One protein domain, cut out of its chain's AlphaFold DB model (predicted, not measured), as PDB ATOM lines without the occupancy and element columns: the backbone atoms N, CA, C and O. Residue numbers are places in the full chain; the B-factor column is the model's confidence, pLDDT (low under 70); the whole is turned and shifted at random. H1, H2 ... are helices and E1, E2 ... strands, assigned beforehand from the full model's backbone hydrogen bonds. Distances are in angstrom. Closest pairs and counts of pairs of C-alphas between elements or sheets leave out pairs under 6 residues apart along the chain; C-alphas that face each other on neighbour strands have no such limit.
ATOM      1  N   ALA A 175     -30.338 -50.434 -43.069       91.75
ATOM      2  CA  ALA A 175     -29.836 -51.533 -43.886       91.75
ATOM      3  C   ALA A 175     -29.943 -51.267 -45.396       91.75
ATOM      4  O   ALA A 175     -29.791 -52.191 -46.197       91.75
ATOM      5  N   ASP A 176     -30.275 -50.041 -45.798       89.25
ATOM      6  CA  ASP A 176     -30.150 -49.620 -47.188       89.25
ATOM      7  C   ASP A 176     -28.687 -49.382 -47.558       89.25
ATOM      8  O   ASP A 176     -27.806 -49.314 -46.700       89.25
ATOM      9  N   ALA A 177     -28.426 -49.268 -48.863       82.88
ATOM     10  CA  ALA A 177     -27.089 -48.966 -49.364       82.88
ATOM     11  C   ALA A 177     -26.587 -47.601 -48.855       82.88
ATOM     12  O   ALA A 177     -25.393 -47.441 -48.591       82.88
ATOM     13  N   ASP A 178     -27.502 -46.646 -48.670       85.62
ATOM     14  CA  ASP A 178     -27.186 -45.288 -48.247       85.62
ATOM     15  C   ASP A 178     -26.702 -45.239 -46.791       85.62
ATOM     16  O   ASP A 178     -27.328 -45.744 -45.854       85.62
ATOM     17  N   ARG A 179     -25.558 -44.579 -46.595       84.75
ATOM     18  CA  ARG A 179     -24.931 -44.363 -45.288       84.75
ATOM     19  C   ARG A 179     -25.175 -42.936 -44.827       84.75
ATOM     20  O   ARG A 179     -24.365 -42.044 -45.065       84.75
ATOM     21  N   TYR A 180     -26.304 -42.708 -44.170       83.12
ATOM     22  CA  TYR A 180     -26.617 -41.394 -43.599       83.12
ATOM     23  C   TYR A 180     -25.877 -41.138 -42.282       83.12
ATOM     24  O   TYR A 180     -25.680 -39.986 -41.890       83.12
ATOM     25  N   PHE A 181     -25.425 -42.197 -41.608       86.44
ATOM     26  CA  PHE A 181     -24.533 -42.119 -40.465       86.44
ATOM     27  C   PHE A 181     -23.221 -42.835 -40.796       86.44
ATOM     28  O   PHE A 181     -23.127 -44.057 -40.703       86.44
ATOM     29  N   ASP A 182     -22.207 -42.066 -41.206       85.12
ATOM     30  CA  ASP A 182     -20.906 -42.602 -41.622       85.12
ATOM     31  C   ASP A 182     -19.718 -41.874 -40.973       85.12
ATOM     32  O   ASP A 182     -19.237 -40.852 -41.472       85.12
ATOM     33  N   LEU A 183     -19.195 -42.432 -39.878       84.69
ATOM     34  CA  LEU A 183     -18.036 -41.885 -39.163       84.69
ATOM     35  C   LEU A 183     -16.705 -42.010 -39.931       84.69
ATOM     36  O   LEU A 183     -15.708 -41.395 -39.534       84.69
ATOM     37  N   THR A 184     -16.671 -42.748 -41.045       81.06
ATOM     38  CA  THR A 184     -15.484 -42.819 -41.913       81.06
ATOM     39  C   THR A 184     -15.282 -41.525 -42.703       81.06
ATOM     40  O   THR A 184     -14.150 -41.166 -43.037       81.06
ATOM     41  N   THR A 185     -16.354 -40.759 -42.918       84.69
ATOM     42  CA  THR A 185     -16.338 -39.519 -43.702       84.69
ATOM     43  C   THR A 185     -16.221 -38.276 -42.820       84.69
ATOM     44  O   THR A 185     -16.693 -38.241 -41.682       84.69
ATOM     45  N   ALA A 186     -15.628 -37.202 -43.351       84.38
ATOM     46  CA  ALA A 186     -15.572 -35.919 -42.645       84.38
ATOM     47  C   ALA A 186     -16.980 -35.378 -42.325       84.38
ATOM     48  O   ALA A 186     -17.231 -34.964 -41.196       84.38
ATOM     49  N   THR A 187     -17.914 -35.465 -43.277       83.88
ATOM     50  CA  THR A 187     -19.306 -35.011 -43.125       83.88
ATOM     51  C   THR A 187     -20.048 -35.745 -42.009       83.88
ATOM     52  O   THR A 187     -20.752 -35.121 -41.205       83.88
ATOM     53  N   GLY A 188     -19.876 -37.067 -41.912       83.06
ATOM     54  CA  GLY A 188     -20.465 -37.837 -40.821       83.06
ATOM     55  C   GLY A 188     -19.897 -37.426 -39.464       83.06
ATOM     56  O   GLY A 188     -20.669 -37.265 -38.520       83.06
ATOM     57  N   ARG A 189     -18.594 -37.120 -39.395       85.69
ATOM     58  CA  ARG A 189     -17.890 -36.670 -38.181       85.69
ATOM     59  C   ARG A 189     -18.203 -35.240 -37.732       85.69
ATOM     60  O   ARG A 189     -18.052 -34.943 -36.544       85.69
ATOM     61  N   THR A 190     -18.625 -34.353 -38.635       84.06
ATOM     62  CA  THR A 190     -18.877 -32.937 -38.317       84.06
ATOM     63  C   THR A 190     -19.820 -32.788 -37.127       84.06
ATOM     64  O   THR A 190     -20.922 -33.349 -37.125       84.06
ATOM     65  N   GLY A 191     -19.367 -32.023 -36.129       82.44
ATOM     66  CA  GLY A 191     -20.114 -31.699 -34.917       82.44
ATOM     67  C   GLY A 191     -20.083 -32.769 -33.823       82.44
ATOM     68  O   GLY A 191     -20.463 -32.437 -32.711       82.44
ATOM     69  N   LEU A 192     -19.607 -33.993 -34.094       86.56
ATOM     70  CA  LEU A 192     -19.696 -35.142 -33.175       86.56
ATOM     71  C   LEU A 192     -18.396 -35.473 -32.437       86.56
ATOM     72  O   LEU A 192     -18.421 -35.879 -31.279       86.56
ATOM     73  N   VAL A 193     -17.266 -35.366 -33.130       87.69
ATOM     74  CA  VAL A 193     -16.005 -35.955 -32.667       87.69
ATOM     75  C   VAL A 193     -15.423 -35.206 -31.472       87.69
ATOM     76  O   VAL A 193     -15.366 -33.980 -31.475       87.69
ATOM     77  N   ASN A 194     -14.927 -35.960 -30.487       86.69
ATOM     78  CA  ASN A 194     -14.293 -35.472 -29.258       86.69
ATOM     79  C   ASN A 194     -15.182 -34.538 -28.426       86.69
ATOM     80  O   ASN A 194     -14.678 -33.707 -27.672       86.69
ATOM     81  N   ARG A 195     -16.501 -34.691 -28.546       87.62
ATOM     82  CA  ARG A 195     -17.484 -33.963 -27.749       87.62
ATOM     83  C   ARG A 195     -18.307 -34.930 -26.917       87.62
ATOM     84  O   ARG A 195     -18.579 -36.048 -27.346       87.62
ATOM     85  N   ASP A 196     -18.666 -34.481 -25.724       88.69
ATOM     86  CA  ASP A 196     -19.484 -35.243 -24.794       88.69
ATOM     87  C   ASP A 196     -20.964 -34.999 -25.082       88.69
ATOM     88  O   ASP A 196     -21.434 -33.868 -24.966       88.69
ATOM     89  N   GLY A 197     -21.695 -36.048 -25.444       91.25
ATOM     90  CA  GLY A 197     -23.153 -36.031 -25.512       91.25
ATOM     91  C   GLY A 197     -23.769 -36.976 -24.489       91.25
ATOM     92  O   GLY A 197     -23.107 -37.865 -23.957       91.25
ATOM     93  N   ASP A 198     -25.052 -36.792 -24.212       93.06
ATOM     94  CA  ASP A 198     -25.811 -37.666 -23.328       93.06
ATOM     95  C   ASP A 198     -26.457 -38.794 -24.125       93.06
ATOM     96  O   ASP A 198     -27.303 -38.546 -24.976       93.06
ATOM     97  N   LEU A 199     -26.074 -40.037 -23.834       94.94
ATOM     98  CA  LEU A 199     -26.715 -41.242 -24.350       94.94
ATOM     99  C   LEU A 199     -27.706 -41.770 -23.311       94.94
ATOM    100  O   LEU A 199     -27.309 -42.355 -22.301       94.94
ATOM    101  N   VAL A 200     -28.997 -41.583 -23.570       95.62
ATOM    102  CA  VAL A 200     -30.090 -42.097 -22.736       95.62
ATOM    103  C   VAL A 200     -30.601 -43.400 -23.335       95.62
ATOM    104  O   VAL A 200     -31.149 -43.393 -24.430       95.62
ATOM    105  N   VAL A 201     -30.448 -44.508 -22.613       96.75
ATOM    106  CA  VAL A 201     -30.834 -45.862 -23.034       96.75
ATOM    107  C   VAL A 201     -32.108 -46.300 -22.312       96.75
ATOM    108  O   VAL A 201     -32.206 -46.186 -21.086       96.75
ATOM    109  N   LYS A 202     -33.071 -46.828 -23.068       97.06
ATOM    110  CA  LYS A 202     -34.362 -47.351 -22.605       97.06
ATOM    111  C   LYS A 202     -34.528 -48.810 -23.029       97.06
ATOM    112  O   LYS A 202     -34.004 -49.233 -24.058       97.06
ATOM    113  N   TYR A 203     -35.289 -49.563 -22.239       95.94
ATOM    114  CA  TYR A 203     -35.439 -51.009 -22.394       95.94
ATOM    115  C   TYR A 203     -36.912 -51.391 -22.520       95.94
ATOM    116  O   TYR A 203     -37.736 -50.969 -21.708       95.94
ATOM    117  N   ALA A 204     -37.238 -52.224 -23.509       94.69
ATOM    118  CA  ALA A 204     -38.599 -52.720 -23.714       94.69
ATOM    119  C   ALA A 204     -39.072 -53.654 -22.584       94.69
ATOM    120  O   ALA A 204     -40.269 -53.812 -22.370       94.69
ATOM    121  N   ASP A 205     -38.136 -54.244 -21.831       91.75
ATOM    122  CA  ASP A 205     -38.416 -55.120 -20.686       91.75
ATOM    123  C   ASP A 205     -38.870 -54.367 -19.416       91.75
ATOM    124  O   ASP A 205     -39.093 -54.991 -18.381       91.75
ATOM    125  N   GLY A 206     -38.992 -53.034 -19.476       92.56
ATOM    126  CA  GLY A 206     -39.404 -52.190 -18.350       92.56
ATOM    127  C   GLY A 206     -38.285 -51.844 -17.364       92.56
ATOM    128  O   GLY A 206     -38.547 -51.196 -16.351       92.56
ATOM    129  N   SER A 207     -37.039 -52.244 -17.635       92.69
ATOM    130  CA  SER A 207     -35.905 -51.886 -16.779       92.69
ATOM    131  C   SER A 207     -35.683 -50.372 -16.710       92.69
ATOM    132  O   SER A 207     -35.933 -49.669 -17.696       92.69
ATOM    133  N   PRO A 208     -35.139 -49.857 -15.588       93.44
ATOM    134  CA  PRO A 208     -34.840 -48.438 -15.449       93.44
ATOM    135  C   PRO A 208     -33.932 -47.934 -16.570       93.44
ATOM    136  O   PRO A 208     -32.948 -48.589 -16.921       93.44
ATOM    137  N   SER A 209     -34.250 -46.756 -17.111       93.56
ATOM    138  CA  SER A 209     -33.403 -46.097 -18.107       93.56
ATOM    139  C   SER A 209     -32.028 -45.767 -17.528       93.56
ATOM    140  O   SER A 209     -31.901 -45.460 -16.341       93.56
ATOM    141  N   LYS A 210     -31.002 -45.799 -18.379       91.38
ATOM    142  CA  LYS A 210     -29.629 -45.426 -18.011       91.38
ATOM    143  C   LYS A 210     -29.156 -44.251 -18.843       91.38
ATOM    144  O   LYS A 210     -29.450 -44.191 -20.032       91.38
ATOM    145  N   THR A 211     -28.377 -43.368 -18.231       91.38
ATOM    146  CA  THR A 211     -27.766 -42.233 -18.921       91.38
ATOM    147  C   THR A 211     -26.256 -42.321 -18.816       91.38
ATOM    148  O   THR A 211     -25.695 -42.448 -17.724       91.38
ATOM    149  N   PHE A 212     -25.599 -42.217 -19.963       90.12
ATOM    150  CA  PHE A 212     -24.151 -42.179 -20.071       90.12
ATOM    151  C   PHE A 212     -23.737 -40.849 -20.676       90.12
ATOM    152  O   PHE A 212     -24.340 -40.407 -21.651       90.12
ATOM    153  N   LEU A 213     -22.681 -40.243 -20.144       89.94
ATOM    154  CA  LEU A 213     -21.923 -39.296 -20.948       89.94
ATOM    155  C   LEU A 213     -21.144 -40.133 -21.964       89.94
ATOM    156  O   LEU A 213     -20.422 -41.046 -21.569       89.94
ATOM    157  N   PHE A 214     -21.339 -39.874 -23.245       90.50
ATOM    158  CA  PHE A 214     -20.824 -40.671 -24.348       90.50
ATOM    159  C   PHE A 214     -20.065 -39.753 -25.299       90.50
ATOM    160  O   PHE A 214     -20.594 -38.740 -25.752       90.50
ATOM    161  N   ARG A 215     -18.818 -40.095 -25.605       90.94
ATOM    162  CA  ARG A 215     -17.965 -39.331 -26.513       90.94
ATOM    163  C   ARG A 215     -17.420 -40.244 -27.590       90.94
ATOM    164  O   ARG A 215     -16.804 -41.270 -27.307       90.94
ATOM    165  N   ILE A 216     -17.605 -39.812 -28.832       89.69
ATOM    166  CA  ILE A 216     -17.074 -40.480 -30.018       89.69
ATOM    167  C   ILE A 216     -15.758 -39.794 -30.380       89.69
ATOM    168  O   ILE A 216     -15.740 -38.632 -30.777       89.69
ATOM    169  N   GLY A 217     -14.648 -40.500 -30.229       86.19
ATOM    170  CA  GLY A 217     -13.330 -40.092 -30.694       86.19
ATOM    171  C   GLY A 217     -12.960 -40.745 -32.026       86.19
ATOM    172  O   GLY A 217     -13.515 -41.766 -32.433       86.19
ATOM    173  N   VAL A 218     -11.980 -40.150 -32.702       80.81
ATOM    174  CA  VAL A 218     -11.450 -40.623 -33.987       80.81
ATOM    175  C   VAL A 218     -10.015 -41.072 -33.788       80.81
ATOM    176  O   VAL A 218      -9.205 -40.336 -33.227       80.81
ATOM    177  N   TRP A 219      -9.703 -42.275 -34.254       80.62
ATOM    178  CA  TRP A 219      -8.329 -42.756 -34.353       80.62
ATOM    179  C   TRP A 219      -7.652 -42.214 -35.607       80.62
ATOM    180  O   TRP A 219      -8.317 -41.960 -36.613       80.62
ATOM    181  N   SER A 220      -6.330 -42.043 -35.550       83.00
ATOM    182  CA  SER A 220      -5.548 -41.800 -36.762       83.00
ATOM    183  C   SER A 220      -5.570 -43.035 -37.661       83.00
ATOM    184  O   SER A 220      -5.720 -44.156 -37.173       83.00
ATOM    185  N   ASP A 221      -5.356 -42.857 -38.965       83.25
ATOM    186  CA  ASP A 221      -5.353 -43.978 -39.915       83.25
ATOM    187  C   ASP A 221      -4.341 -45.063 -39.521       83.25
ATOM    188  O   ASP A 221      -4.645 -46.250 -39.574       83.25
ATOM    189  N   ALA A 222      -3.164 -44.670 -39.019       85.88
ATOM    190  CA  ALA A 222      -2.160 -45.610 -38.522       85.88
ATOM    191  C   ALA A 222      -2.663 -46.435 -37.324       85.88
ATOM    192  O   ALA A 222      -2.388 -47.632 -37.233       85.88
ATOM    193  N   GLN A 223      -3.420 -45.817 -36.412       85.38
ATOM    194  CA  GLN A 223      -4.031 -46.519 -35.286       85.38
ATOM    195  C   GLN A 223      -5.150 -47.451 -35.758       85.38
ATOM    196  O   GLN A 223      -5.221 -48.586 -35.287       85.38
ATOM    197  N   VAL A 224      -5.985 -47.009 -36.706       84.31
ATOM    198  CA  VAL A 224      -7.035 -47.843 -37.314       84.31
ATOM    199  C   VAL A 224      -6.416 -49.069 -37.988       84.31
ATOM    200  O   VAL A 224      -6.847 -50.185 -37.718       84.31
ATOM    201  N   VAL A 225      -5.357 -48.901 -38.782       85.81
ATOM    202  CA  VAL A 225      -4.653 -50.016 -39.438       85.81
ATOM    203  C   VAL A 225      -4.037 -50.969 -38.414       85.81
ATOM    204  O   VAL A 225      -4.218 -52.184 -38.510       85.81
ATOM    205  N   ALA A 226      -3.350 -50.441 -37.394       84.44
ATOM    206  CA  ALA A 226      -2.765 -51.260 -36.331       84.44
ATOM    207  C   ALA A 226      -3.823 -52.083 -35.578       84.44
ATOM    208  O   ALA A 226      -3.541 -53.180 -35.094       84.44
ATOM    209  N   TYR A 227      -5.038 -51.551 -35.483       81.38
ATOM    210  CA  TYR A 227      -6.166 -52.236 -34.885       81.38
ATOM    211  C   TYR A 227      -6.756 -53.318 -35.784       81.38
ATOM    212  O   TYR A 227      -6.923 -54.456 -35.349       81.38
ATOM    213  N   GLN A 228      -7.039 -52.976 -37.042       83.50
ATOM    214  CA  GLN A 228      -7.577 -53.893 -38.045       83.50
ATOM    215  C   GLN A 228      -6.663 -55.109 -38.239       83.50
ATOM    216  O   GLN A 228      -7.148 -56.217 -38.435       83.50
ATOM    217  N   ALA A 229      -5.348 -54.939 -38.076       83.56
ATOM    218  CA  ALA A 229      -4.368 -56.027 -38.080       83.56
ATOM    219  C   ALA A 229      -4.548 -57.067 -36.949       83.56
ATOM    220  O   ALA A 229      -3.823 -58.059 -36.918       83.56
ATOM    221  N   ARG A 230      -5.478 -56.855 -36.009       80.88
ATOM    222  CA  ARG A 230      -5.834 -57.784 -34.919       80.88
ATOM    223  C   ARG A 230      -7.316 -58.157 -34.904       80.88
ATOM    224  O   ARG A 230      -7.729 -58.964 -34.073       80.88
ATOM    225  N   ASP A 231      -8.115 -57.558 -35.780       80.12
ATOM    226  CA  ASP A 231      -9.547 -57.812 -35.859       80.12
ATOM    227  C   ASP A 231      -9.780 -59.201 -36.480       80.12
ATOM    228  O   ASP A 231      -9.308 -59.453 -37.595       80.12
ATOM    229  N   PRO A 232     -10.475 -60.133 -35.804       78.75
ATOM    230  CA  PRO A 232     -10.735 -61.458 -36.357       78.75
ATOM    231  C   PRO A 232     -11.591 -61.425 -37.631       78.75
ATOM    232  O   PRO A 232     -11.480 -62.346 -38.437       78.75
ATOM    233  N   PHE A 233     -12.398 -60.383 -37.856       79.81
ATOM    234  CA  PHE A 233     -13.164 -60.214 -39.095       79.81
ATOM    235  C   PHE A 233     -12.287 -59.794 -40.283       79.81
ATOM    236  O   PHE A 233     -12.645 -60.067 -41.425       79.81
ATOM    237  N   VAL A 234     -11.124 -59.185 -40.028       78.69
ATOM    238  CA  VAL A 234     -10.180 -58.734 -41.068       78.69
ATOM    239  C   VAL A 234      -9.038 -59.734 -41.267       78.69
ATOM    240  O   VAL A 234      -8.658 -60.058 -42.390       78.69
ATOM    241  N   THR A 235      -8.472 -60.233 -40.170       78.12
ATOM    242  CA  THR A 235      -7.260 -61.067 -40.172       78.12
ATOM    243  C   THR A 235      -7.524 -62.524 -40.529       78.12
ATOM    244  O   THR A 235      -6.635 -63.213 -41.034       78.12
ATOM    245  N   ASN A 236      -8.738 -63.023 -40.291       76.06
ATOM    246  CA  ASN A 236      -9.083 -64.388 -40.645       76.06
ATOM    247  C   ASN A 236      -9.330 -64.475 -42.154       76.06
ATOM    248  O   ASN A 236     -10.338 -63.997 -42.668       76.06
ATOM    249  N   ILE A 237      -8.431 -65.158 -42.868       68.19
ATOM    250  CA  ILE A 237      -8.508 -65.327 -44.327       68.19
ATOM    251  C   ILE A 237      -9.816 -65.990 -44.792       68.19
ATOM    252  O   ILE A 237     -10.216 -65.823 -45.940       68.19
ATOM    253  N   SER A 238     -10.481 -66.732 -43.900       67.50
ATOM    254  CA  SER A 238     -11.767 -67.384 -44.156       67.50
ATOM    255  C   SER A 238     -12.977 -66.535 -43.738       67.50
ATOM    256  O   SER A 238     -14.100 -66.989 -43.932       67.50
ATOM    257  N   ALA A 239     -12.770 -65.341 -43.168       68.44
ATOM    258  CA  ALA A 239     -13.811 -64.401 -42.743       68.44
ATOM    259  C   ALA A 239     -13.859 -63.104 -43.581       68.44
ATOM    260  O   ALA A 239     -14.439 -62.110 -43.146       68.44
ATOM    261  N   LYS A 240     -13.340 -63.144 -44.814       73.38
ATOM    262  CA  LYS A 240     -13.225 -62.007 -45.749       73.38
ATOM    263  C   LYS A 240     -14.537 -61.400 -46.274       73.38
ATOM    264  O   LYS A 240     -14.483 -60.492 -47.090       73.38
ATOM    265  N   GLY A 241     -15.705 -61.841 -45.807       80.12
ATOM    266  CA  GLY A 241     -16.988 -61.233 -46.182       80.12
ATOM    267  C   GLY A 241     -17.166 -59.783 -45.714       80.12
ATOM    268  O   GLY A 241     -18.088 -59.101 -46.162       80.12
ATOM    269  N   PHE A 242     -16.296 -59.307 -44.822       81.25
ATOM    270  CA  PHE A 242     -16.291 -57.943 -44.305       81.25
ATOM    271  C   PHE A 242     -15.138 -57.133 -44.901       81.25
ATOM    272  O   PHE A 242     -14.019 -57.625 -45.031       81.25
ATOM    273  N   LEU A 243     -15.407 -55.865 -45.210       80.31
ATOM    274  CA  LEU A 243     -14.363 -54.897 -45.540       80.31
ATOM    275  C   LEU A 243     -13.624 -54.468 -44.261       80.31
ATOM    276  O   LEU A 243     -14.230 -54.470 -43.186       80.31
ATOM    277  N   PRO A 244     -12.354 -54.025 -44.350       77.56
ATOM    278  CA  PRO A 244     -11.667 -53.397 -43.227       77.56
ATOM    279  C   PRO A 244     -12.496 -52.259 -42.628       77.56
ATOM    280  O   PRO A 244     -12.974 -51.367 -43.332       77.56
ATOM    281  N   MET A 245     -12.685 -52.305 -41.313       77.31
ATOM    282  CA  MET A 245     -13.688 -51.490 -40.641       77.31
ATOM    283  C   MET A 245     -13.129 -50.277 -39.924       77.31
ATOM    284  O   MET A 245     -12.079 -50.335 -39.284       77.31
ATOM    285  N   TYR A 246     -13.886 -49.185 -39.947       80.44
ATOM    286  CA  TYR A 246     -13.553 -48.027 -39.140       80.44
ATOM    287  C   TYR A 246     -13.795 -48.318 -37.659       80.44
ATOM    288  O   TYR A 246     -14.854 -48.804 -37.264       80.44
ATOM    289  N   THR A 247     -12.789 -48.024 -36.840       82.38
ATOM    290  CA  THR A 247     -12.801 -48.298 -35.402       82.38
ATOM    291  C   THR A 247     -12.700 -46.972 -34.650       82.38
ATOM    292  O   THR A 247     -11.592 -46.458 -34.473       82.38
ATOM    293  N   PRO A 248     -13.829 -46.366 -34.239       82.50
ATOM    294  CA  PRO A 248     -13.793 -45.182 -33.398       82.50
ATOM    295  C   PRO A 248     -13.332 -45.518 -31.974       82.50
ATOM    296  O   PRO A 248     -13.515 -46.626 -31.459       82.50
ATOM    297  N   LEU A 249     -12.781 -44.500 -31.314       82.00
ATOM    298  CA  LEU A 249     -12.611 -44.508 -29.867       82.00
ATOM    299  C   LEU A 249     -13.937 -44.129 -29.231       82.00
ATOM    300  O   LEU A 249     -14.565 -43.166 -29.661       82.00
ATOM    301  N   VAL A 250     -14.346 -44.834 -28.193       83.62
ATOM    302  CA  VAL A 250     -15.523 -44.476 -27.414       83.62
ATOM    303  C   VAL A 250     -15.120 -44.301 -25.964       83.62
ATOM    304  O   VAL A 250     -14.579 -45.201 -25.322       83.62
ATOM    305  N   ASP A 251     -15.412 -43.116 -25.454       82.75
ATOM    306  CA  ASP A 251     -15.306 -42.795 -24.044       82.75
ATOM    307  C   ASP A 251     -16.717 -42.769 -23.468       82.75
ATOM    308  O   ASP A 251     -17.606 -42.121 -24.028       82.75
ATOM    309  N   TYR A 252     -16.927 -43.460 -22.350       83.75
ATOM    310  CA  TYR A 252     -18.176 -43.341 -21.618       83.75
ATOM    311  C   TYR A 252     -17.962 -43.140 -20.125       83.75
ATOM    312  O   TYR A 252     -17.000 -43.624 -19.523       83.75
ATOM    313  N   TYR A 253     -18.917 -42.434 -19.534       81.56
ATOM    314  CA  TYR A 253     -19.014 -42.192 -18.109       81.56
ATOM    315  C   TYR A 253     -20.438 -42.508 -17.689       81.56
ATOM    316  O   TYR A 253     -21.401 -42.070 -18.320       81.56
ATOM    317  N   GLU A 254     -20.590 -43.257 -16.608       72.50
ATOM    318  CA  GLU A 254     -21.900 -43.427 -15.997       72.50
ATOM    319  C   GLU A 254     -22.213 -42.194 -15.153       72.50
ATOM    320  O   GLU A 254     -21.463 -41.851 -14.236       72.50
ATOM    321  N   LYS A 255     -23.315 -41.511 -15.471       67.56
ATOM    322  CA  LYS A 255     -23.826 -40.441 -14.616       67.56
ATOM    323  C   LYS A 255     -24.584 -41.094 -13.463       67.56
ATOM    324  O   LYS A 255     -25.741 -41.465 -13.623       67.56
ATOM    325  N   ILE A 256     -23.930 -41.253 -12.314       64.62
ATOM    326  CA  ILE A 256     -24.596 -41.713 -11.089       64.62
ATOM    327  C   ILE A 256     -25.307 -40.502 -10.461       64.62
ATOM    328  O   ILE A 256     -24.627 -39.546 -10.076       64.62
ATOM    329  N   PRO A 257     -26.650 -40.503 -10.342       60.88
ATOM    330  CA  PRO A 257     -27.374 -39.396  -9.724       60.88
ATOM    331  C   PRO A 257     -26.866 -39.128  -8.299       60.88
ATOM    332  O   PRO A 257     -26.838 -40.031  -7.469       60.88
ATOM    333  N   GLY A 258     -26.448 -37.889  -8.022       62.44
ATOM    334  CA  GLY A 258     -25.970 -37.469  -6.697       62.44
ATOM    335  C   GLY A 258     -24.510 -37.805  -6.363       62.44
ATOM    336  O   GLY A 258     -24.079 -37.521  -5.250       62.44
ATOM    337  N   SER A 259     -23.731 -38.369  -7.293       62.62
ATOM    338  CA  SER A 259     -22.299 -38.659  -7.107       62.62
ATOM    339  C   SER A 259     -21.417 -37.678  -7.885       62.62
ATOM    340  O   SER A 259     -21.677 -37.399  -9.054       62.62
ATOM    341  N   THR A 260     -20.331 -37.207  -7.268       62.38
ATOM    342  CA  THR A 260     -19.256 -36.459  -7.951       62.38
ATOM    343  C   THR A 260     -18.242 -37.372  -8.642       62.38
ATOM    344  O   THR A 260     -17.468 -36.908  -9.478       62.38
ATOM    345  N   ASN A 261     -18.244 -38.672  -8.328       53.53
ATOM    346  CA  ASN A 261     -17.347 -39.643  -8.942       53.53
ATOM    347  C   ASN A 261     -17.861 -40.047 -10.325       53.53
ATOM    348  O   ASN A 261     -18.899 -40.703 -10.440       53.53
ATOM    349  N   THR A 262     -17.088 -39.724 -11.360       65.56
ATOM    350  CA  THR A 262     -17.241 -40.257 -12.713       65.56
ATOM    351  C   THR A 262     -15.991 -41.066 -13.054       65.56
ATOM    352  O   THR A 262     -14.885 -40.541 -13.140       65.56
ATOM    353  N   THR A 263     -16.129 -42.384 -13.212       70.19
ATOM    354  CA  THR A 263     -15.026 -43.195 -13.749       70.19
ATOM    355  C   THR A 263     -15.102 -43.139 -15.265       70.19
ATOM    356  O   THR A 263     -16.073 -43.626 -15.846       70.19
ATOM    357  N   LEU A 264     -14.091 -42.537 -15.898       74.25
ATOM    358  CA  LEU A 264     -13.933 -42.606 -17.346       74.25
ATOM    359  C   LEU A 264     -13.554 -44.028 -17.739       74.25
ATOM    360  O   LEU A 264     -12.489 -44.515 -17.357       74.25
ATOM    361  N   LEU A 265     -14.389 -44.660 -18.554       83.56
ATOM    362  CA  LEU A 265     -14.063 -45.931 -19.176       83.56
ATOM    363  C   LEU A 265     -13.949 -45.727 -20.681       83.56
ATOM    364  O   LEU A 265     -14.873 -45.274 -21.355       83.56
ATOM    365  N   ARG A 266     -12.773 -46.068 -21.195       85.56
ATOM    366  CA  ARG A 266     -12.416 -45.959 -22.605       85.56
ATOM    367  C   ARG A 266     -12.411 -47.334 -23.237       85.56
ATOM    368  O   ARG A 266     -11.763 -48.253 -22.727       85.56
ATOM    369  N   PHE A 267     -13.082 -47.462 -24.366       86.69
ATOM    370  CA  PHE A 267     -13.048 -48.656 -25.188       86.69
ATOM    371  C   PHE A 267     -13.099 -48.289 -26.669       86.69
ATOM    372  O   PHE A 267     -13.254 -47.133 -27.040       86.69
ATOM    373  N   THR A 268     -12.931 -49.276 -27.533       85.81
ATOM    374  CA  THR A 268     -13.133 -49.121 -28.973       85.81
ATOM    375  C   THR A 268     -14.269 -50.027 -29.406       85.81
ATOM    376  O   THR A 268     -14.542 -51.051 -28.779       85.81
ATOM    377  N   CYS A 269     -14.963 -49.636 -30.462       86.69
ATOM    378  CA  CYS A 269     -16.021 -50.436 -31.056       86.69
ATOM    379  C   CYS A 269     -15.830 -50.484 -32.566       86.69
ATOM    380  O   CYS A 269     -15.066 -49.710 -33.140       86.69
ATOM    381  N   MET A 270     -16.507 -51.424 -33.204       85.50
ATOM    382  CA  MET A 270     -16.517 -51.547 -34.652       85.50
ATOM    383  C   MET A 270     -17.657 -50.686 -35.183       85.50
ATOM    384  O   MET A 270     -18.773 -50.753 -34.667       85.50
ATOM    385  N   PHE A 271     -17.391 -49.866 -36.194       85.94
ATOM    386  CA  PHE A 271     -18.426 -49.078 -36.852       85.94
ATOM    387  C   PHE A 271     -18.721 -49.641 -38.242       85.94
ATOM    388  O   PHE A 271     -17.823 -49.752 -39.079       85.94
ATOM    389  N   GLY A 272     -19.976 -50.033 -38.453       79.50
ATOM    390  CA  GLY A 272     -20.465 -50.664 -39.676       79.50
ATOM    391  C   GLY A 272     -21.481 -49.811 -40.429       79.50
ATOM    392  O   GLY A 272     -21.464 -48.582 -40.369       79.50
ATOM    393  N   GLN A 273     -22.396 -50.476 -41.137       86.50
ATOM    394  CA  GLN A 273     -23.484 -49.811 -41.853       86.50
ATOM    395  C   GLN A 273     -24.449 -49.153 -40.855       86.50
ATOM    396  O   GLN A 273     -25.262 -49.834 -40.231       86.50
ATOM    397  N   ASN A 274     -24.336 -47.829 -40.700       90.69
ATOM    398  CA  ASN A 274     -25.154 -47.008 -39.803       90.69
ATOM    399  C   ASN A 274     -25.227 -47.558 -38.356       90.69
ATOM    400  O   ASN A 274     -26.215 -47.332 -37.667       90.69
ATOM    401  N   ALA A 275     -24.219 -48.300 -37.876       92.50
ATOM    402  CA  ALA A 275     -24.305 -49.025 -36.606       92.50
ATOM    403  C   ALA A 275     -22.979 -49.069 -35.844       92.50
ATOM    404  O   ALA A 275     -21.910 -49.269 -36.423       92.50
ATOM    405  N   PHE A 276     -23.072 -48.955 -34.520       92.44
ATOM    406  CA  PHE A 276     -22.010 -49.331 -33.597       92.44
ATOM    407  C   PHE A 276     -22.155 -50.802 -33.213       92.44
ATOM    408  O   PHE A 276     -23.212 -51.219 -32.747       92.44
ATOM    409  N   SER A 277     -21.076 -51.563 -33.343       91.31
ATOM    410  CA  SER A 277     -20.941 -52.931 -32.851       91.31
ATOM    411  C   SER A 277     -19.930 -52.971 -31.710       91.31
ATOM    412  O   SER A 277     -18.740 -52.692 -31.869       91.31
ATOM    413  N   PHE A 278     -20.410 -53.346 -30.530       91.12
ATOM    414  CA  PHE A 278     -19.645 -53.552 -29.302       91.12
ATOM    415  C   PHE A 278     -19.128 -54.991 -29.226       91.12
ATOM    416  O   PHE A 278     -19.271 -55.678 -28.211       91.12
ATOM    417  N   TYR A 279     -18.548 -55.462 -30.329       87.31
ATOM    418  CA  TYR A 279     -17.854 -56.738 -30.373       87.31
ATOM    419  C   TYR A 279     -16.533 -56.625 -29.592       87.31
ATOM    420  O   TYR A 279     -15.718 -55.759 -29.912       87.31
ATOM    421  N   PRO A 280     -16.294 -57.456 -28.564       81.62
ATOM    422  CA  PRO A 280     -15.039 -57.452 -27.828       81.62
ATOM    423  C   PRO A 280     -13.895 -58.018 -28.672       81.62
ATOM    424  O   PRO A 280     -13.957 -59.149 -29.152       81.62
ATOM    425  N   PHE A 281     -12.813 -57.256 -28.800       74.12
ATOM    426  CA  PHE A 281     -11.570 -57.663 -29.463       74.12
ATOM    427  C   PHE A 281     -10.398 -57.535 -28.479       74.12
ATOM    428  O   PHE A 281     -10.346 -56.678 -27.590       74.12
ATOM    429  N   THR A 282      -9.404 -58.395 -28.656       65.69
ATOM    430  CA  THR A 282      -8.185 -58.439 -27.843       65.69
ATOM    431  C   THR A 282      -7.141 -57.455 -28.375       65.69
ATOM    432  O   THR A 282      -6.124 -57.845 -28.939       65.69
ATOM    433  N   TYR A 283      -7.387 -56.152 -28.204       64.31
ATOM    434  CA  TYR A 283      -6.359 -55.127 -28.446       64.31
ATOM    435  C   TYR A 283      -5.450 -54.956 -27.220       64.31
ATOM    436  O   TYR A 283      -4.226 -55.040 -27.327       64.31
ATOM    437  N   ASN A 284      -6.068 -54.767 -26.052       67.38
ATOM    438  CA  ASN A 284      -5.456 -54.843 -24.730       67.38
ATOM    439  C   ASN A 284      -6.538 -55.253 -23.705       67.38
ATOM    440  O   ASN A 284      -7.737 -55.162 -23.990       67.38
ATOM    441  N   THR A 285      -6.122 -55.711 -22.523       65.06
ATOM    442  CA  THR A 285      -7.036 -56.239 -21.494       65.06
ATOM    443  C   THR A 285      -8.074 -55.208 -21.037       65.06
ATOM    444  O   THR A 285      -9.250 -55.543 -20.918       65.06
ATOM    445  N   ASN A 286      -7.672 -53.946 -20.861       75.62
ATOM    446  CA  ASN A 286      -8.540 -52.889 -20.333       75.62
ATOM    447  C   ASN A 286      -9.651 -52.501 -21.322       75.62
ATOM    448  O   ASN A 286     -10.811 -52.370 -20.944       75.62
ATOM    449  N   THR A 287      -9.324 -52.356 -22.607       75.56
ATOM    450  CA  THR A 287     -10.283 -52.025 -23.666       75.56
ATOM    451  C   THR A 287     -11.344 -53.115 -23.815       75.56
ATOM    452  O   THR A 287     -12.527 -52.794 -23.918       75.56
ATOM    453  N   ASN A 288     -10.942 -54.389 -23.766       81.75
ATOM    454  CA  ASN A 288     -11.864 -55.520 -23.851       81.75
ATOM    455  C   ASN A 288     -12.822 -55.573 -22.641       81.75
ATOM    456  O   ASN A 288     -14.036 -55.680 -22.790       81.75
ATOM    457  N   GLN A 289     -12.291 -55.415 -21.426       86.44
ATOM    458  CA  GLN A 289     -13.119 -55.376 -20.216       86.44
ATOM    459  C   GLN A 289     -14.123 -54.217 -20.238       86.44
ATOM    460  O   GLN A 289     -15.280 -54.400 -19.863       86.44
ATOM    461  N   ASN A 290     -13.718 -53.047 -20.738       88.19
ATOM    462  CA  ASN A 290     -14.585 -51.873 -20.800       88.19
ATOM    463  C   ASN A 290     -15.719 -52.018 -21.823       88.19
ATOM    464  O   ASN A 290     -16.849 -51.636 -21.509       88.19
ATOM    465  N   VAL A 291     -15.459 -52.593 -23.007       89.12
ATOM    466  CA  VAL A 291     -16.526 -52.866 -23.988       89.12
ATOM    467  C   VAL A 291     -17.479 -53.949 -23.480       89.12
ATOM    468  O   VAL A 291     -18.690 -53.789 -23.623       89.12
ATOM    469  N   ILE A 292     -16.966 -54.991 -22.806       88.88
ATOM    470  CA  ILE A 292     -17.791 -56.022 -22.155       88.88
ATOM    471  C   ILE A 292     -18.699 -55.391 -21.094       88.88
ATOM    472  O   ILE A 292     -19.913 -55.579 -21.132       88.88
ATOM    473  N   ALA A 293     -18.133 -54.576 -20.200       89.12
ATOM    474  CA  ALA A 293     -18.899 -53.890 -19.168       89.12
ATOM    475  C   ALA A 293     -19.971 -52.965 -19.765       89.12
ATOM    476  O   ALA A 293     -21.089 -52.906 -19.254       89.12
ATOM    477  N   PHE A 294     -19.657 -52.253 -20.852       90.94
ATOM    478  CA  PHE A 294     -20.614 -51.364 -21.505       90.94
ATOM    479  C   PHE A 294     -21.775 -52.132 -22.148       90.94
ATOM    480  O   PHE A 294     -22.930 -51.831 -21.840       90.94
ATOM    481  N   LYS A 295     -21.499 -53.153 -22.977       91.44
ATOM    482  CA  LYS A 295     -22.554 -53.951 -23.633       91.44
ATOM    483  C   LYS A 295     -23.484 -54.628 -22.622       91.44
ATOM    484  O   LYS A 295     -24.696 -54.667 -22.828       91.44
ATOM    485  N   ASP A 296     -22.942 -55.088 -21.492       90.75
ATOM    486  CA  ASP A 296     -23.728 -55.715 -20.429       90.75
ATOM    487  C   ASP A 296     -24.624 -54.675 -19.733       90.75
ATOM    488  O   ASP A 296     -25.790 -54.944 -19.434       90.75
ATOM    489  N   LYS A 297     -24.129 -53.438 -19.549       90.25
ATOM    490  CA  LYS A 297     -24.923 -52.329 -18.998       90.25
ATOM    491  C   LYS A 297     -26.068 -51.911 -19.916       90.25
ATOM    492  O   LYS A 297     -27.140 -51.614 -19.383       90.25
ATOM    493  N   ILE A 298     -25.857 -51.869 -21.233       92.69
ATOM    494  CA  ILE A 298     -26.888 -51.501 -22.223       92.69
ATOM    495  C   ILE A 298     -27.709 -52.698 -22.724       92.69
ATOM    496  O   ILE A 298     -28.617 -52.508 -23.525       92.69
ATOM    497  N   LYS A 299     -27.429 -53.915 -22.233       92.69
ATOM    498  CA  LYS A 299     -28.133 -55.165 -22.571       92.69
ATOM    499  C   LYS A 299     -28.177 -55.485 -24.072       92.69
ATOM    500  O   LYS A 299     -29.088 -56.158 -24.537       92.69
ATOM    501  N   THR A 300     -27.200 -55.008 -24.832       94.31
ATOM    502  CA  THR A 300     -27.038 -55.292 -26.261       94.31
ATOM    503  C   THR A 300     -25.579 -55.096 -26.646       94.31
ATOM    504  O   THR A 300     -24.868 -54.308 -26.029       94.31
ATOM    505  N   HIS A 301     -25.122 -55.798 -27.677       93.38
ATOM    506  CA  HIS A 301     -23.775 -55.634 -28.218       93.38
ATOM    507  C   HIS A 301     -23.751 -54.775 -29.488       93.38
ATOM    508  O   HIS A 301     -22.733 -54.728 -30.167       93.38
ATOM    509  N   TYR A 302     -24.841 -54.089 -29.824       95.12
ATOM    510  CA  TYR A 302     -24.864 -53.144 -30.935       95.12
ATOM    511  C   TYR A 302     -25.911 -52.045 -30.734       95.12
ATOM    512  O   TYR A 302     -26.873 -52.219 -29.984       95.12
ATOM    513  N   LEU A 303     -25.732 -50.929 -31.439       95.69
ATOM    514  CA  LEU A 303     -26.692 -49.833 -31.568       95.69
ATOM    515  C   LEU A 303     -26.719 -49.362 -33.025       95.69
ATOM    516  O   LEU A 303     -25.731 -48.836 -33.535       95.69
ATOM    517  N   ILE A 304     -27.852 -49.552 -33.693       95.88
ATOM    518  CA  ILE A 304     -28.101 -49.107 -35.068       95.88
ATOM    519  C   ILE A 304     -28.684 -47.699 -35.021       95.88
ATOM    520  O   ILE A 304     -29.697 -47.501 -34.359       95.88
ATOM    521  N   ALA A 305     -28.090 -46.736 -35.721       94.62
ATOM    522  CA  ALA A 305     -28.685 -45.420 -35.913       94.62
ATOM    523  C   ALA A 305     -29.908 -45.558 -36.826       94.62
ATOM    524  O   ALA A 305     -29.792 -46.093 -37.924       94.62
ATOM    525  N   LYS A 306     -31.069 -45.092 -36.366       92.50
ATOM    526  CA  LYS A 306     -32.304 -44.989 -37.157       92.50
ATOM    527  C   LYS A 306     -32.454 -43.619 -37.801       92.50
ATOM    528  O   LYS A 306     -33.027 -43.500 -38.877       92.50
ATOM    529  N   GLU A 307     -31.985 -42.589 -37.107       91.00
ATOM    530  CA  GLU A 307     -32.143 -41.207 -37.526       91.00
ATOM    531  C   GLU A 307     -31.021 -40.351 -36.941       91.00
ATOM    532  O   GLU A 307     -30.638 -40.523 -35.783       91.00
ATOM    533  N   VAL A 308     -30.507 -39.423 -37.746       90.62
ATOM    534  CA  VAL A 308     -29.493 -38.448 -37.341       90.62
ATOM    535  C   VAL A 308     -30.009 -37.061 -37.686       90.62
ATOM    536  O   VAL A 308     -30.193 -36.730 -38.855       90.62
ATOM    537  N   ARG A 309     -30.199 -36.227 -36.667       92.00
ATOM    538  CA  ARG A 309     -30.631 -34.836 -36.808       92.00
ATOM    539  C   ARG A 309     -29.477 -33.923 -36.424       92.00
ATOM    540  O   ARG A 309     -29.002 -33.960 -35.292       92.00
ATOM    541  N   LYS A 310     -29.015 -33.098 -37.368       88.94
ATOM    542  CA  LYS A 310     -27.951 -32.108 -37.146       88.94
ATOM    543  C   LYS A 310     -28.517 -30.697 -37.279       88.94
ATOM    544  O   LYS A 310     -29.141 -30.383 -38.288       88.94
ATOM    545  N   ASN A 311     -28.265 -29.844 -36.289       86.12
ATOM    546  CA  ASN A 311     -28.567 -28.415 -36.339       86.12
ATOM    547  C   ASN A 311     -27.353 -27.624 -35.829       86.12
ATOM    548  O   ASN A 311     -27.131 -27.510 -34.624       86.12
ATOM    549  N   GLY A 312     -26.525 -27.133 -36.755       82.06
ATOM    550  CA  GLY A 312     -25.233 -26.529 -36.424       82.06
ATOM    551  C   GLY A 312     -24.323 -27.522 -35.695       82.06
ATOM    552  O   GLY A 312     -24.007 -28.588 -36.221       82.06
ATOM    553  N   THR A 313     -23.907 -27.178 -34.476       83.94
ATOM    554  CA  THR A 313     -23.112 -28.056 -33.604       83.94
ATOM    555  C   THR A 313     -23.955 -29.049 -32.807       83.94
ATOM    556  O   THR A 313     -23.389 -29.938 -32.173       83.94
ATOM    557  N   ASN A 314     -25.279 -28.926 -32.816       89.81
ATOM    558  CA  ASN A 314     -26.157 -29.813 -32.064       89.81
ATOM    559  C   ASN A 314     -26.435 -31.057 -32.893       89.81
ATOM    560  O   ASN A 314     -26.742 -30.960 -34.085       89.81
ATOM    561  N   VAL A 315     -26.336 -32.222 -32.262       91.81
ATOM    562  CA  VAL A 315     -26.578 -33.496 -32.936       91.81
ATOM    563  C   VAL A 315     -27.426 -34.383 -32.047       91.81
ATOM    564  O   VAL A 315     -27.047 -34.657 -30.914       91.81
ATOM    565  N   ASP A 316     -28.553 -34.839 -32.581       94.31
ATOM    566  CA  ASP A 316     -29.376 -35.878 -31.977       94.31
ATOM    567  C   ASP A 316     -29.317 -37.134 -32.848       94.31
ATOM    568  O   ASP A 316     -29.451 -37.053 -34.072       94.31
ATOM    569  N   ILE A 317     -29.104 -38.291 -32.227       94.12
ATOM    570  CA  ILE A 317     -29.098 -39.586 -32.911       94.12
ATOM    571  C   ILE A 317     -30.005 -40.539 -32.151       94.12
ATOM    572  O   ILE A 317     -29.784 -40.786 -30.965       94.12
ATOM    573  N   ASP A 318     -30.987 -41.102 -32.848       96.50
ATOM    574  CA  ASP A 318     -31.806 -42.179 -32.307       96.50
ATOM    575  C   ASP A 318     -31.218 -43.523 -32.725       96.50
ATOM    576  O   ASP A 318     -30.989 -43.788 -33.906       96.50
ATOM    577  N   PHE A 319     -30.992 -44.379 -31.738       97.19
ATOM    578  CA  PHE A 319     -30.443 -45.712 -31.878       97.19
ATOM    579  C   PHE A 319     -31.447 -46.788 -31.474       97.19
ATOM    580  O   PHE A 319     -32.314 -46.576 -30.623       97.19
ATOM    581  N   VAL A 320     -31.260 -47.983 -32.030       96.81
ATOM    582  CA  VAL A 320     -32.059 -49.166 -31.719       96.81
ATOM    583  C   VAL A 320     -31.224 -50.447 -31.696       96.81
ATOM    584  O   VAL A 320     -30.238 -50.587 -32.425       96.81
ATOM    585  N   ALA A 321     -31.663 -51.407 -30.888       96.19
ATOM    586  CA  ALA A 321     -31.343 -52.821 -31.017       96.19
ATOM    587  C   ALA A 321     -32.628 -53.657 -30.960       96.19
ATOM    588  O   ALA A 321     -33.633 -53.230 -30.387       96.19
ATOM    589  N   TYR A 322     -32.598 -54.847 -31.556       94.62
ATOM    590  CA  TYR A 322     -33.780 -55.658 -31.832       94.62
ATOM    591  C   TYR A 322     -33.759 -56.984 -31.055       94.62
ATOM    592  O   TYR A 322     -32.695 -57.510 -30.729       94.62
ATOM    593  N   ASP A 323     -34.939 -57.530 -30.763       92.25
ATOM    594  CA  ASP A 323     -35.118 -58.871 -30.201       92.25
ATOM    595  C   ASP A 323     -35.076 -59.963 -31.291       92.25
ATOM    596  O   ASP A 323     -34.965 -59.691 -32.485       92.25
ATOM    597  N   GLN A 324     -35.235 -61.231 -30.897       90.88
ATOM    598  CA  GLN A 324     -35.289 -62.377 -31.820       90.88
ATOM    599  C   GLN A 324     -36.355 -62.259 -32.927       90.88
ATOM    600  O   GLN A 324     -36.238 -62.900 -33.972       90.88
ATOM    601  N   LYS A 325     -37.429 -61.505 -32.688       91.31
ATOM    602  CA  LYS A 325     -38.559 -61.340 -33.606       91.31
ATOM    603  C   LYS A 325     -38.433 -60.074 -34.460       91.31
ATOM    604  O   LYS A 325     -39.298 -59.851 -35.299       91.31
ATOM    605  N   GLY A 326     -37.385 -59.269 -34.263       92.44
ATOM    606  CA  GLY A 326     -37.203 -57.989 -34.942       92.44
ATOM    607  C   GLY A 326     -37.934 -56.815 -34.285       92.44
ATOM    608  O   GLY A 326     -38.020 -55.753 -34.894       92.44
ATOM    609  N   ASN A 327     -38.460 -56.964 -33.065       94.12
ATOM    610  CA  ASN A 327     -39.036 -55.838 -32.324       94.12
ATOM    611  C   ASN A 327     -37.931 -55.035 -31.642       94.12
ATOM    612  O   ASN A 327     -36.896 -55.586 -31.278       94.12
ATOM    613  N   GLU A 328     -38.154 -53.742 -31.421       94.88
ATOM    614  CA  GLU A 328     -37.207 -52.896 -30.691       94.88
ATOM    615  C   GLU A 328     -37.100 -53.354 -29.229       94.88
ATOM    616  O   GLU A 328     -38.065 -53.285 -28.471       94.88
ATOM    617  N   ALA A 329     -35.922 -53.840 -28.835       94.75
ATOM    618  CA  ALA A 329     -35.636 -54.318 -27.483       94.75
ATOM    619  C   ALA A 329     -34.937 -53.250 -26.634       94.75
ATOM    620  O   ALA A 329     -35.197 -53.114 -25.435       94.75
ATOM    621  N   VAL A 330     -34.048 -52.488 -27.274       96.69
ATOM    622  CA  VAL A 330     -33.309 -51.374 -26.682       96.69
ATOM    623  C   VAL A 330     -33.445 -50.187 -27.616       96.69
ATOM    624  O   VAL A 330     -33.209 -50.318 -28.815       96.69
ATOM    625  N   THR A 331     -33.794 -49.030 -27.074       97.69
ATOM    626  CA  THR A 331     -33.731 -47.756 -27.794       97.69
ATOM    627  C   THR A 331     -32.784 -46.832 -27.054       97.69
ATOM    628  O   THR A 331     -32.659 -46.907 -25.830       97.69
ATOM    629  N   ALA A 332     -32.074 -45.976 -27.775       97.62
ATOM    630  CA  ALA A 332     -31.256 -44.961 -27.139       97.62
ATOM    631  C   ALA A 332     -31.305 -43.652 -27.912       97.62
ATOM    632  O   ALA A 332     -31.340 -43.665 -29.133       97.62
ATOM    633  N   THR A 333     -31.267 -42.531 -27.206       97.38
ATOM    634  CA  THR A 333     -31.129 -41.212 -27.824       97.38
ATOM    635  C   THR A 333     -29.818 -40.618 -27.351       97.38
ATOM    636  O   THR A 333     -29.597 -40.467 -26.149       97.38
ATOM    637  N   TYR A 334     -28.936 -40.327 -28.299       95.06
ATOM    638  CA  TYR A 334     -27.740 -39.533 -28.079       95.06
ATOM    639  C   TYR A 334     -28.056 -38.075 -28.370       95.06
ATOM    640  O   TYR A 334     -28.493 -37.763 -29.476       95.06
ATOM    641  N   THR A 335     -27.799 -37.199 -27.409       95.12
ATOM    642  CA  THR A 335     -28.009 -35.760 -27.539       95.12
ATOM    643  C   THR A 335     -26.725 -35.015 -27.234       95.12
ATOM    644  O   THR A 335     -26.206 -35.045 -26.120       95.12
ATOM    645  N   LEU A 336     -26.239 -34.297 -28.239       92.25
ATOM    646  CA  LEU A 336     -25.134 -33.365 -28.140       92.25
ATOM    647  C   LEU A 336     -25.662 -31.940 -28.308       92.25
ATOM    648  O   LEU A 336     -26.365 -31.635 -29.281       92.25
ATOM    649  N   ARG A 337     -25.322 -31.084 -27.349       88.06
ATOM    650  CA  ARG A 337     -25.711 -29.673 -27.294       88.06
ATOM    651  C   ARG A 337     -24.485 -28.770 -27.268       88.06
ATOM    652  O   ARG A 337     -23.365 -29.273 -27.004       88.06
TER     653      ARG A 337
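Overview. This is residues 175 to 337 of the 337 residues of an uncharacterized protein of Sphingobacterium spiritivorum (UniProt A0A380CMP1). Nine antiparallel strands form one twisted sheet, curled like part of a barrel, and the longest helix, H4, crosses over edge strand E4, with its far end near E1 and E9. The small helices H2 and H3 and the loop after H3 make one end of the longest axis; the loop between E3 and E4 makes the other. The 163 printed residues run H1 E1 E2 H2 H3 E3 E4 E5 E6 H4 E7 E8 E9, and the sheet's order is E4 E3 E2 E1 E9 E8 E7 E6 E5. The class is mixed, helices and strands; the whole is compact, with a radius of gyration of the C-alphas of 15.6 A and spans of 48 by 36 by 35 A.

Arrangement. E7, residues 302 to 311, E8, residues 314 to 322, and E9, residues 328 to 336, form a meander, each strand the antiparallel neighbour of the one before; N 309 and O 316 are 2.8 A apart, N 319 and O 332 2.7 A. E9 neighbours E1, residues 196 to 203, with N 200 and O 333 at 2.9 A. E1 and E2, residues 210 to 217, are a hairpin, with N 199 and O 212 at 2.8 A. E3, residues 249 to 254, is the antiparallel neighbour of E2, with N 215 and O 251 within hydrogen-bond range at 2.8 A, and E3 and E4, residues 264 to 268, are a hairpin, with N 250 and O 267 at 2.8 A. E4 runs on into E5, residues 270 to 272, at 55 degrees. E5 and E6, residues 275 to 277, are a hairpin, with N 270 and O 277 at 2.9 A. E7 bends by 62 degrees at residue 306 and pairs with E6 through N 303 and O 276, 2.9 A. H4, residues 285 to 298, is on the sheet, two layers with the helix on one face, at a height over the sheet of 7.7 A; it is only just over E4, with 3 C-alphas on it, and runs across at 80 degrees on the local plane. The closest C-alphas of E4 and H4, Phe 267 and Thr 287, are 4.6 A apart. H2, residues 221 to 228, and H3, residues 232 to 235, are close but not clearly touching, closest at the C-alphas of Gln 228 and Val 234, 6.3 A. These two and H1, residues 186 to 189, are not on the sheet. In H2 and H4 every O i to N i+4 pair is within hydrogen-bond range; H1 and H3 are too short for one, and of their single O i to N i+3 pairs that of H1 is within range and that of H3 is not.

Along the chain. E8 is 26.9 A long, E7 25.6 A, E9 23.1 A, E1 22.6 A, E2 21.3 A and H4 20.4 A. H1 begins at C-alpha 186, (-15.572, -35.919, -42.645), H4 begins at C-alpha 285, (-7.036, -56.239, -21.494), and E9 ends at C-alpha 336, (-25.134, -33.365, -28.140).

Size, cuts and confidence. The two C-alphas farthest apart, Ser 238 and Gly 258, are 50.0 A apart. The printed part has no cut and ends at the chain's last residue, 337. The link from H3 to E3, residues 236 to 248, is long. Mean pLDDT of the printed part is 85.4; residues 237 to 239, 255 to 262 and 282 to 285 are under 70.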